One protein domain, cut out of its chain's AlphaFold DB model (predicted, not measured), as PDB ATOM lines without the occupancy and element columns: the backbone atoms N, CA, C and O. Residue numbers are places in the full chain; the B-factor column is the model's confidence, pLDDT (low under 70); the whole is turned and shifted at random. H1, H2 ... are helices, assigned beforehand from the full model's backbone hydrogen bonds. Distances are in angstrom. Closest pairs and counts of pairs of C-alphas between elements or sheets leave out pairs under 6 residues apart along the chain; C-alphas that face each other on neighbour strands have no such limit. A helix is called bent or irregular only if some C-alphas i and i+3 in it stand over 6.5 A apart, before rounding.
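This is residues 29 to 105 of the 108 residues of an uncharacterized protein of Sphingobium sp. C100 (UniProt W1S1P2). A long bent helix, H3, forms an angular support along which H1 packs, on the arm H3b with residues 31 to 39 and on the arm H3a with residues 42 to 50, while the short H2 packs on H3a at the end of the rod away from H3b. The printed part has 77 residues, with three named helices in the order H1, H2, H3 and no named strand, and its class is all helix. It is loose, with a radius of gyration of the C-alphas of 15.7 A, and its outline is a rod of 49 by 23 by 18 A.

H1, residues 29 to 50, is irregular, with C-alphas 34 and 37 7.6 A apart and a kink of 58 degrees near residue 36. H2 holds residues 53 to 64. H3, residues 68 to 103, was assigned as one helix by its hydrogen bonds but is bent, with C-alphas 85 and 88 7.1 A apart; its arms H3a, residues 68 to 85, and H3b, residues 88 to 103, are about perpendicular at 77 degrees. H1 and H3b touch at a shallow tilt of 11 degrees, opposite ways, closest at the C-alphas of Ala 31 and Ala 93, 5.6 A. H1 and H3a touch, only just about perpendicular at 71 degrees, closest at the C-alphas of Ala 46 and Met 82, 5.2 A. H2 touches H3a with residues 59 to 63 alone, at a steep tilt of 59 degrees; the C-alphas of Ala 62 and Phe 71 are closest, 5.8 A. H2 and H3b are apart. Every O i to N i+4 pair is within hydrogen-bond range in H2 and H3b, against 16 of 18 in H1 and 9 of 14 in H3a.

H1 begins at C-alpha 29 (5.686, 35.873, 210.111) and is 29.3 A long; H2 is 16.7 A. H3a is 24.0 A and H3b 22.9 A, ending at C-alpha 103 (1.719, 26.884, 222.181).

The C-alphas farthest apart, of Gln 54 and Ser 105, are 51.1 A apart. The printed part has no cut, and both links are tight. The model's pLDDT is under 70 at residues 104 to 105.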
ATOM      1  N   ASP A  29       4.454  35.085 210.263       91.38
ATOM      2  CA  ASP A  29       5.686  35.873 210.111       91.38
ATOM      3  C   ASP A  29       6.934  35.025 210.398       91.38
ATOM      4  O   ASP A  29       7.903  35.049 209.638       91.38
ATOM      5  N   HIS A  30       6.907  34.200 211.447       92.12
ATOM      6  CA  HIS A  30       8.002  33.276 211.747       92.12
ATOM      7  C   HIS A  30       8.190  32.214 210.657       92.12
ATOM      8  O   HIS A  30       9.326  31.919 210.270       92.12
ATOM      9  N   ALA A  31       7.097  31.661 210.126       91.19
ATOM     10  CA  ALA A  31       7.164  30.724 209.009       91.19
ATOM     11  C   ALA A  31       7.723  31.394 207.741       91.19
ATOM     12  O   ALA A  31       8.524  30.780 207.036       91.19
ATOM     13  N   LEU A  32       7.375  32.658 207.471       90.50
ATOM     14  CA  LEU A  32       7.941  33.440 206.368       90.50
ATOM     15  C   LEU A  32       9.446  33.658 206.546       90.50
ATOM     16  O   LEU A  32      10.199  33.458 205.597       90.50
ATOM     17  N   VAL A  33       9.910  33.983 207.755       94.12
ATOM     18  CA  VAL A  33      11.351  34.111 208.042       94.12
ATOM     19  C   VAL A  33      12.088  32.791 207.796       94.12
ATOM     20  O   VAL A  33      13.175  32.787 207.220       94.12
ATOM     21  N   ARG A  34      11.507  31.659 208.207       94.12
ATOM     22  CA  ARG A  34      12.157  30.344 208.099       94.12
ATOM     23  C   ARG A  34      12.133  29.767 206.684       94.12
ATOM     24  O   ARG A  34      13.112  29.157 206.262       94.12
ATOM     25  N   TYR A  35      11.027  29.940 205.965       94.44
ATOM     26  CA  TYR A  35      10.773  29.257 204.694       94.44
ATOM     27  C   TYR A  35      10.726  30.180 203.474       94.44
ATOM     28  O   TYR A  35      10.759  29.679 202.350       94.44
ATOM     29  N   GLY A  36      10.701  31.503 203.659       92.44
ATOM     30  CA  GLY A  36      10.565  32.485 202.577       92.44
ATOM     31  C   GLY A  36      11.635  32.341 201.499       92.44
ATOM     32  O   GLY A  36      11.316  32.251 200.321       92.44
ATOM     33  N   LYS A  37      12.901  32.149 201.887       96.50
ATOM     34  CA  LYS A  37      13.988  31.947 200.913       96.50
ATOM     35  C   LYS A  37      13.787  30.698 200.039       96.50
ATOM     36  O   LYS A  37      14.095  30.717 198.847       96.50
ATOM     37  N   GLN A  38      13.291  29.605 200.622       96.50
ATOM     38  CA  GLN A  38      13.005  28.384 199.863       96.50
ATOM     39  C   GLN A  38      11.792  28.584 198.950       96.50
ATOM     40  O   GLN A  38      11.790  28.086 197.828       96.50
ATOM     41  N   TRP A  39      10.787  29.337 199.404       95.31
ATOM     42  CA  TRP A  39       9.647  29.726 198.579       95.31
ATOM     43  C   TRP A  39      10.092  30.529 197.352       95.31
ATOM     44  O   TRP A  39       9.728  30.167 196.235       95.31
ATOM     45  N   ASP A  40      10.938  31.544 197.539       95.19
ATOM     46  CA  ASP A  40      11.472  32.365 196.444       95.19
ATOM     47  C   ASP A  40      12.299  31.528 195.461       95.19
ATOM     48  O   ASP A  40      12.199  31.697 194.246       95.19
ATOM     49  N   THR A  41      13.072  30.571 195.981       96.69
ATOM     50  CA  THR A  41      13.839  29.628 195.156       96.69
ATOM     51  C   THR A  41      12.914  28.759 194.307       96.69
ATOM     52  O   THR A  41      13.112  28.651 193.098       96.69
ATOM     53  N   ASN A  42      11.875  28.176 194.913       96.62
ATOM     54  CA  ASN A  42      10.890  27.372 194.195       96.62
ATOM     55  C   ASN A  42      10.150  28.199 193.138       96.62
ATOM     56  O   ASN A  42       9.894  27.703 192.044       96.62
ATOM     57  N   PHE A  43       9.828  29.455 193.456       93.88
ATOM     58  CA  PHE A  43       9.175  30.381 192.540       93.88
ATOM     59  C   PHE A  43      10.062  30.680 191.326       93.88
ATOM     60  O   PHE A  43       9.631  30.491 190.190       93.88
ATOM     61  N   ALA A  44      11.323  31.059 191.548       93.56
ATOM     62  CA  ALA A  44      12.271  31.330 190.469       93.56
ATOM     63  C   ALA A  44      12.522  30.094 189.588       93.56
ATOM     64  O   ALA A  44      12.562  30.205 188.359       93.56
ATOM     65  N   GLN A  45      12.643  28.913 190.201       95.50
ATOM     66  CA  GLN A  45      12.787  27.651 189.475       95.50
ATOM     67  C   GLN A  45      11.542  27.330 188.654       95.50
ATOM     68  O   GLN A  45      11.675  26.975 187.494       95.50
ATOM     69  N   ALA A  46      10.339  27.524 189.198       95.88
ATOM     70  CA  ALA A  46       9.113  27.225 188.464       95.88
ATOM     71  C   ALA A  46       8.952  28.080 187.200       95.88
ATOM     72  O   ALA A  46       8.554  27.573 186.150       95.88
ATOM     73  N   TYR A  47       9.317  29.362 187.271       94.06
ATOM     74  CA  TYR A  47       9.369  30.226 186.092       94.06
ATOM     75  C   TYR A  47      10.449  29.774 185.100       94.06
ATOM     76  O   TYR A  47      10.176  29.701 183.906       94.06
ATOM     77  N   SER A  48      11.645  29.435 185.589       93.25
ATOM     78  CA  SER A  48      12.783  29.044 184.742       93.25
ATOM     79  C   SER A  48      12.595  27.684 184.059       93.25
ATOM     80  O   SER A  48      13.008  27.519 182.916       93.25
ATOM     81  N   ASP A  49      11.957  26.724 184.731       94.94
ATOM     82  CA  ASP A  49      11.702  25.375 184.209       94.94
ATOM     83  C   ASP A  49      10.536  25.368 183.204       94.94
ATOM     84  O   ASP A  49      10.505  24.555 182.280       94.94
ATOM     85  N   THR A  50       9.557  26.264 183.386       94.88
ATOM     86  CA  THR A  50       8.308  26.270 182.601       94.88
ATOM     87  C   THR A  50       8.360  27.193 181.382       94.88
ATOM     88  O   THR A  50       7.653  26.952 180.394       94.88
ATOM     89  N   LEU A  51       9.133  28.280 181.458       94.25
ATOM     90  CA  LEU A  51       9.166  29.334 180.447       94.25
ATOM     91  C   LEU A  51      10.538  29.415 179.781       94.25
ATOM     92  O   LEU A  51      11.581  29.355 180.425       94.25
ATOM     93  N   SER A  52      10.537  29.635 178.472       94.38
ATOM     94  CA  SER A  52      11.741  29.999 177.727       94.38
ATOM     95  C   SER A  52      12.241  31.404 178.102       94.38
ATOM     96  O   SER A  52      11.497  32.238 178.616       94.38
ATOM     97  N   GLN A  53      13.495  31.728 177.766       93.31
ATOM     98  CA  GLN A  53      14.057  33.077 177.965       93.31
ATOM     99  C   GLN A  53      13.244  34.193 177.286       93.31
ATOM    100  O   GLN A  53      13.144  35.305 177.810       93.31
ATOM    101  N   GLN A  54      12.661  33.904 176.120       93.62
ATOM    102  CA  GLN A  54      11.814  34.848 175.389       93.62
ATOM    103  C   GLN A  54      10.503  35.094 176.141       93.62
ATOM    104  O   GLN A  54      10.091  36.239 176.313       93.62
ATOM    105  N   GLU A  55       9.887  34.033 176.661       93.75
ATOM    106  CA  GLU A  55       8.674  34.133 177.475       93.75
ATOM    107  C   GLU A  55       8.935  34.827 178.815       93.75
ATOM    108  O   GLU A  55       8.135  35.661 179.222       93.75
ATOM    109  N   LEU A  56      10.073  34.572 179.469       92.88
ATOM    110  CA  LEU A  56      10.471  35.297 180.683       92.88
ATOM    111  C   LEU A  56      10.613  36.799 180.422       92.88
ATOM    112  O   LEU A  56      10.154  37.615 181.218       92.88
ATOM    113  N   SER A  57      11.191  37.169 179.279       92.69
ATOM    114  CA  SER A  57      11.304  38.573 178.869       92.69
ATOM    115  C   SER A  57       9.924  39.200 178.627       92.69
ATOM    116  O   SER A  57       9.681  40.330 179.050       92.69
ATOM    117  N   ALA A  58       8.995  38.454 178.017       92.19
ATOM    118  CA  ALA A  58       7.608  38.881 177.827       92.19
ATOM    119  C   ALA A  58       6.848  39.031 179.156       92.19
ATOM    120  O   ALA A  58       6.089  39.983 179.320       92.19
ATOM    121  N   VAL A  59       7.080  38.143 180.130       91.50
ATOM    122  CA  VAL A  59       6.532  38.269 181.492       91.50
ATOM    123  C   VAL A  59       7.032  39.549 182.157       91.50
ATOM    124  O   VAL A  59       6.223  40.304 182.692       91.50
ATOM    125  N   CYS A  60       8.339  39.827 182.099       90.19
ATOM    126  CA  CYS A  60       8.913  41.048 182.666       90.19
ATOM    127  C   CYS A  60       8.317  42.314 182.032       90.19
ATOM    128  O   CYS A  60       7.979  43.256 182.748       90.19
ATOM    129  N   ALA A  61       8.143  42.328 180.706       93.12
ATOM    130  CA  ALA A  61       7.493  43.434 180.006       93.12
ATOM    131  C   ALA A  61       6.029  43.604 180.448       93.12
ATOM    132  O   ALA A  61       5.639  44.691 180.870       93.12
ATOM    133  N   ALA A  62       5.253  42.515 180.470       90.75
ATOM    134  CA  ALA A  62       3.857  42.534 180.904       90.75
ATOM    135  C   ALA A  62       3.696  43.022 182.355       90.75
ATOM    136  O   ALA A  62       2.757  43.756 182.658       90.75
ATOM    137  N   MET A  63       4.616  42.662 183.259       88.12
ATOM    138  CA  MET A  63       4.614  43.165 184.637       88.12
ATOM    139  C   MET A  63       4.883  44.671 184.704       88.12
ATOM    140  O   MET A  63       4.183  45.376 185.431       88.12
ATOM    141  N   ASN A  64       5.855  45.171 183.936       91.75
ATOM    142  CA  ASN A  64       6.182  46.599 183.886       91.75
ATOM    143  C   ASN A  64       5.034  47.438 183.304       91.75
ATOM    144  O   ASN A  64       4.800  48.560 183.747       91.75
ATOM    145  N   GLU A  65       4.301  46.881 182.344       93.44
ATOM    146  CA  GLU A  65       3.149  47.520 181.700       93.44
ATOM    147  C   GLU A  65       1.833  47.299 182.466       93.44
ATOM    148  O   GLU A  65       0.794  47.844 182.090       93.44
ATOM    149  N   ASN A  66       1.861  46.524 183.558       89.25
ATOM    150  CA  ASN A  66       0.680  46.095 184.312       89.25
ATOM    151  C   ASN A  66      -0.371  45.375 183.430       89.25
ATOM    152  O   ASN A  66      -1.576  45.419 183.706       89.25
ATOM    153  N   ASP A  67       0.079  44.685 182.377       90.69
ATOM    154  CA  ASP A  67      -0.750  43.862 181.499       90.69
ATOM    155  C   ASP A  67      -1.041  42.507 182.157       90.69
ATOM    156  O   ASP A  67      -0.358  41.491 181.982       90.69
ATOM    157  N   LYS A  68      -2.134  42.497 182.919       86.75
ATOM    158  CA  LYS A  68      -2.639  41.309 183.612       86.75
ATOM    159  C   LYS A  68      -3.045  40.184 182.659       86.75
ATOM    160  O   LYS A  68      -3.010  39.024 183.066       86.75
ATOM    161  N   GLY A  69      -3.444  40.502 181.426       85.12
ATOM    162  CA  GLY A  69      -3.879  39.509 180.445       85.12
ATOM    163  C   GLY A  69      -2.704  38.685 179.935       85.12
ATOM    164  O   GLY A  69      -2.759  37.452 179.940       85.12
ATOM    165  N   SER A  70      -1.617  39.361 179.562       83.38
ATOM    166  CA  SER A  70      -0.378  38.700 179.144       83.38
ATOM    167  C   SER A  70       0.290  37.967 180.305       83.38
ATOM    168  O   SER A  70       0.689  36.815 180.146       83.38
ATOM    169  N   PHE A  71       0.323  38.570 181.497       85.19
ATOM    170  CA  PHE A  71       0.857  37.916 182.695       85.19
ATOM    171  C   PHE A  71       0.079  36.642 183.075       85.19
ATOM    172  O   PHE A  71       0.686  35.604 183.348       85.19
ATOM    173  N   GLY A  72      -1.259  36.690 183.054       85.38
ATOM    174  CA  GLY A  72      -2.119  35.577 183.468       85.38
ATOM    175  C   GLY A  72      -1.879  34.288 182.677       85.38
ATOM    176  O   GLY A  72      -1.818  33.208 183.261       85.38
ATOM    177  N   ARG A  73      -1.623  34.398 181.366       86.00
ATOM    178  CA  ARG A  73      -1.327  33.239 180.501       86.00
ATOM    179  C   ARG A  73      -0.081  32.468 180.938       86.00
ATOM    180  O   ARG A  73      -0.033  31.246 180.804       86.00
ATOM    181  N   PHE A  74       0.929  33.170 181.441       88.44
ATOM    182  CA  PHE A  74       2.149  32.544 181.946       88.44
ATOM    183  C   PHE A  74       1.969  32.035 183.378       88.44
ATOM    184  O   PHE A  74       2.459  30.955 183.706       88.44
ATOM    185  N   ALA A  75       1.214  32.765 184.202       85.12
ATOM    186  CA  ALA A  75       0.938  32.392 185.584       85.12
ATOM    187  C   ALA A  75       0.223  31.034 185.703       85.12
ATOM    188  O   ALA A  75       0.596  30.240 186.563       85.12
ATOM    189  N   ASP A  76      -0.730  30.719 184.820       87.00
ATOM    190  CA  ASP A  76      -1.439  29.428 184.852       87.00
ATOM    191  C   ASP A  76      -0.508  28.240 184.564       87.00
ATOM    192  O   ASP A  76      -0.581  27.195 185.219       87.00
ATOM    193  N   ARG A  77       0.419  28.413 183.613       90.31
ATOM    194  CA  ARG A  77       1.419  27.391 183.266       90.31
ATOM    195  C   ARG A  77       2.392  27.168 184.415       90.31
ATOM    196  O   ARG A  77       2.592  26.031 184.841       90.31
ATOM    197  N   VAL A  78       2.951  28.253 184.945       93.62
ATOM    198  CA  VAL A  78       3.902  28.193 186.060       93.62
ATOM    199  C   VAL A  78       3.228  27.699 187.341       93.62
ATOM    200  O   VAL A  78       3.847  26.995 188.136       93.62
ATOM    201  N   GLY A  79       1.947  28.012 187.543       91.62
ATOM    202  CA  GLY A  79       1.200  27.679 188.754       91.62
ATOM    203  C   GLY A  79       1.170  26.183 189.067       91.62
ATOM    204  O   GLY A  79       1.248  25.803 190.237       91.62
ATOM    205  N   THR A  80       1.124  25.325 188.045       90.50
ATOM    206  CA  THR A  80       1.158  23.866 188.237       90.50
ATOM    207  C   THR A  80       2.506  23.405 188.789       90.50
ATOM    208  O   THR A  80       2.547  22.660 189.772       90.50
ATOM    209  N   ASP A  81       3.605  23.880 188.206       93.44
ATOM    210  CA  ASP A  81       4.947  23.512 188.653       93.44
ATOM    211  C   ASP A  81       5.265  24.134 190.021       93.44
ATOM    212  O   ASP A  81       5.689  23.434 190.942       93.44
ATOM    213  N   MET A  82       4.904  25.403 190.231       94.62
ATOM    214  CA  MET A  82       5.027  26.068 191.530       94.62
ATOM    215  C   MET A  82       4.277  25.312 192.631       94.62
ATOM    216  O   MET A  82       4.806  25.117 193.730       94.62
ATOM    217  N   LYS A  83       3.058  24.837 192.347       92.19
ATOM    218  CA  LYS A  83       2.293  24.007 193.282       92.19
ATOM    219  C   LYS A  83       3.041  22.717 193.607       92.19
ATOM    220  O   LYS A  83       3.138  22.373 194.783       92.19
ATOM    221  N   SER A  84       3.575  22.023 192.604       93.56
ATOM    222  CA  SER A  84       4.341  20.787 192.803       93.56
ATOM    223  C   SER A  84       5.565  21.019 193.698       93.56
ATOM    224  O   SER A  84       5.704  20.369 194.737       93.56
ATOM    225  N   LYS A  85       6.392  22.022 193.370       92.88
ATOM    226  CA  LYS A  85       7.624  22.335 194.113       92.88
ATOM    227  C   LYS A  85       7.356  22.837 195.535       92.88
ATOM    228  O   LYS A  85       8.111  22.534 196.458       92.88
ATOM    229  N   SER A  86       6.278  23.595 195.735       94.31
ATOM    230  CA  SER A  86       6.024  24.293 197.002       94.31
ATOM    231  C   SER A  86       5.022  23.611 197.924       94.31
ATOM    232  O   SER A  86       4.962  23.973 199.095       94.31
ATOM    233  N   THR A  87       4.272  22.599 197.475       93.06
ATOM    234  CA  THR A  87       3.348  21.856 198.356       93.06
ATOM    235  C   THR A  87       4.048  21.269 199.593       93.06
ATOM    236  O   THR A  87       3.532  21.471 200.696       93.06
ATOM    237  N   PRO A  88       5.228  20.620 199.488       93.00
ATOM    238  CA  PRO A  88       5.937  20.122 200.669       93.00
ATOM    239  C   PRO A  88       6.329  21.242 201.644       93.00
ATOM    240  O   PRO A  88       6.159  21.101 202.854       93.00
ATOM    241  N   LEU A  89       6.794  22.379 201.114       92.81
ATOM    242  CA  LEU A  89       7.169  23.550 201.908       92.81
ATOM    243  C   LEU A  89       5.958  24.145 202.634       92.81
ATOM    244  O   LEU A  89       6.022  24.402 203.833       92.81
ATOM    245  N   LEU A  90       4.838  24.305 201.924       89.31
ATOM    246  CA  LEU A  90       3.581  24.801 202.483       89.31
ATOM    247  C   LEU A  90       3.038  23.877 203.576       89.31
ATOM    248  O   LEU A  90       2.486  24.362 204.561       89.31
ATOM    249  N   HIS A  91       3.210  22.562 203.432       89.06
ATOM    250  CA  HIS A  91       2.823  21.611 204.466       89.06
ATOM    251  C   HIS A  91       3.673  21.779 205.734       89.06
ATOM    252  O   HIS A  91       3.116  21.894 206.826       89.06
ATOM    253  N   MET A  92       5.002  21.868 205.601       90.19
ATOM    254  CA  MET A  92       5.898  22.108 206.740       90.19
ATOM    255  C   MET A  92       5.592  23.441 207.432       90.19
ATOM    256  O   MET A  92       5.356  23.462 208.640       90.19
ATOM    257  N   ALA A  93       5.494  24.525 206.658       90.25
ATOM    258  CA  ALA A  93       5.138  25.846 207.166       90.25
ATOM    259  C   ALA A  93       3.774  25.838 207.872       90.25
ATOM    260  O   ALA A  93       3.640  26.364 208.973       90.25
ATOM    261  N   GLY A  94       2.768  25.182 207.286       88.06
ATOM    262  CA  GLY A  94       1.442  25.052 207.885       88.06
ATOM    263  C   GLY A  94       1.458  24.314 209.226       88.06
ATOM    264  O   GLY A  94       0.816  24.764 210.178       88.06
ATOM    265  N   VAL A  95       2.215  23.218 209.333       88.06
ATOM    266  CA  VAL A  95       2.377  22.473 210.592       88.06
ATOM    267  C   VAL A  95       3.044  23.336 211.663       88.06
ATOM    268  O   VAL A  95       2.600  23.321 212.812       88.06
ATOM    269  N   GLU A  96       4.085  24.091 211.318       87.56
ATOM    270  CA  GLU A  96       4.755  24.979 212.273       87.56
ATOM    271  C   GLU A  96       3.850  26.113 212.751       87.56
ATOM    272  O   GLU A  96       3.755  26.336 213.958       87.56
ATOM    273  N   VAL A  97       3.112  26.748 211.837       89.25
ATOM    274  CA  VAL A  97       2.131  27.786 212.183       89.25
ATOM    275  C   VAL A  97       1.112  27.249 213.187       89.25
ATOM    276  O   VAL A  97       0.827  27.899 214.190       89.25
ATOM    277  N   ILE A  98       0.580  26.044 212.957       86.06
ATOM    278  CA  ILE A  98      -0.394  25.423 213.865       86.06
ATOM    279  C   ILE A  98       0.236  25.096 215.225       86.06
ATOM    280  O   ILE A  98      -0.405  25.305 216.257       86.06
ATOM    281  N   LYS A  99       1.478  24.595 215.250       86.31
ATOM    282  CA  LYS A  99       2.200  24.295 216.498       86.31
ATOM    283  C   LYS A  99       2.421  25.553 217.333       86.31
ATOM    284  O   LYS A  99       2.117  25.541 218.523       86.31
ATOM    285  N   GLU A 100       2.904  26.629 216.723       86.75
ATOM    286  CA  GLU A 100       3.146  27.893 217.424       86.75
ATOM    287  C   GLU A 100       1.836  28.519 217.924       86.75
ATOM    288  O   GLU A 100       1.731  28.933 219.083       86.75
ATOM    289  N   LEU A 101       0.799  28.499 217.083       83.81
ATOM    290  CA  LEU A 101      -0.537  28.967 217.436       83.81
ATOM    291  C   LEU A 101      -1.103  28.224 218.658       83.81
ATOM    292  O   LEU A 101      -1.706  28.847 219.533       83.81
ATOM    293  N   ALA A 102      -0.876  26.909 218.748       80.50
ATOM    294  CA  ALA A 102      -1.291  26.092 219.885       80.50
ATOM    295  C   ALA A 102      -0.470  26.370 221.157       80.50
ATOM    296  O   ALA A 102      -1.035  26.410 222.249       80.50
ATOM    297  N   GLN A 103       0.841  26.597 221.038       77.69
ATOM    298  CA  GLN A 103       1.719  26.884 222.181       77.69
ATOM    299  C   GLN A 103       1.381  28.222 222.852       77.69
ATOM    300  O   GLN A 103       1.370  28.311 224.080       77.69
ATOM    301  N   GLY A 104       1.001  29.240 222.071       62.22
ATOM    302  CA  GLY A 104       0.536  30.527 222.599       62.22
ATOM    303  C   GLY A 104      -0.781  30.463 223.388       62.22
ATOM    304  O   GLY A 104      -1.098  31.414 224.097       62.22
ATOM    305  N   SER A 105      -1.537  29.360 223.296       54.19
ATOM    306  CA  SER A 105      -2.783  29.124 224.048       54.19
ATOM    307  C   SER A 105      -2.559  28.517 225.445       54.19
ATOM    308  O   SER A 105      -3.533  28.357 226.181       54.19
TER     309      SER A 105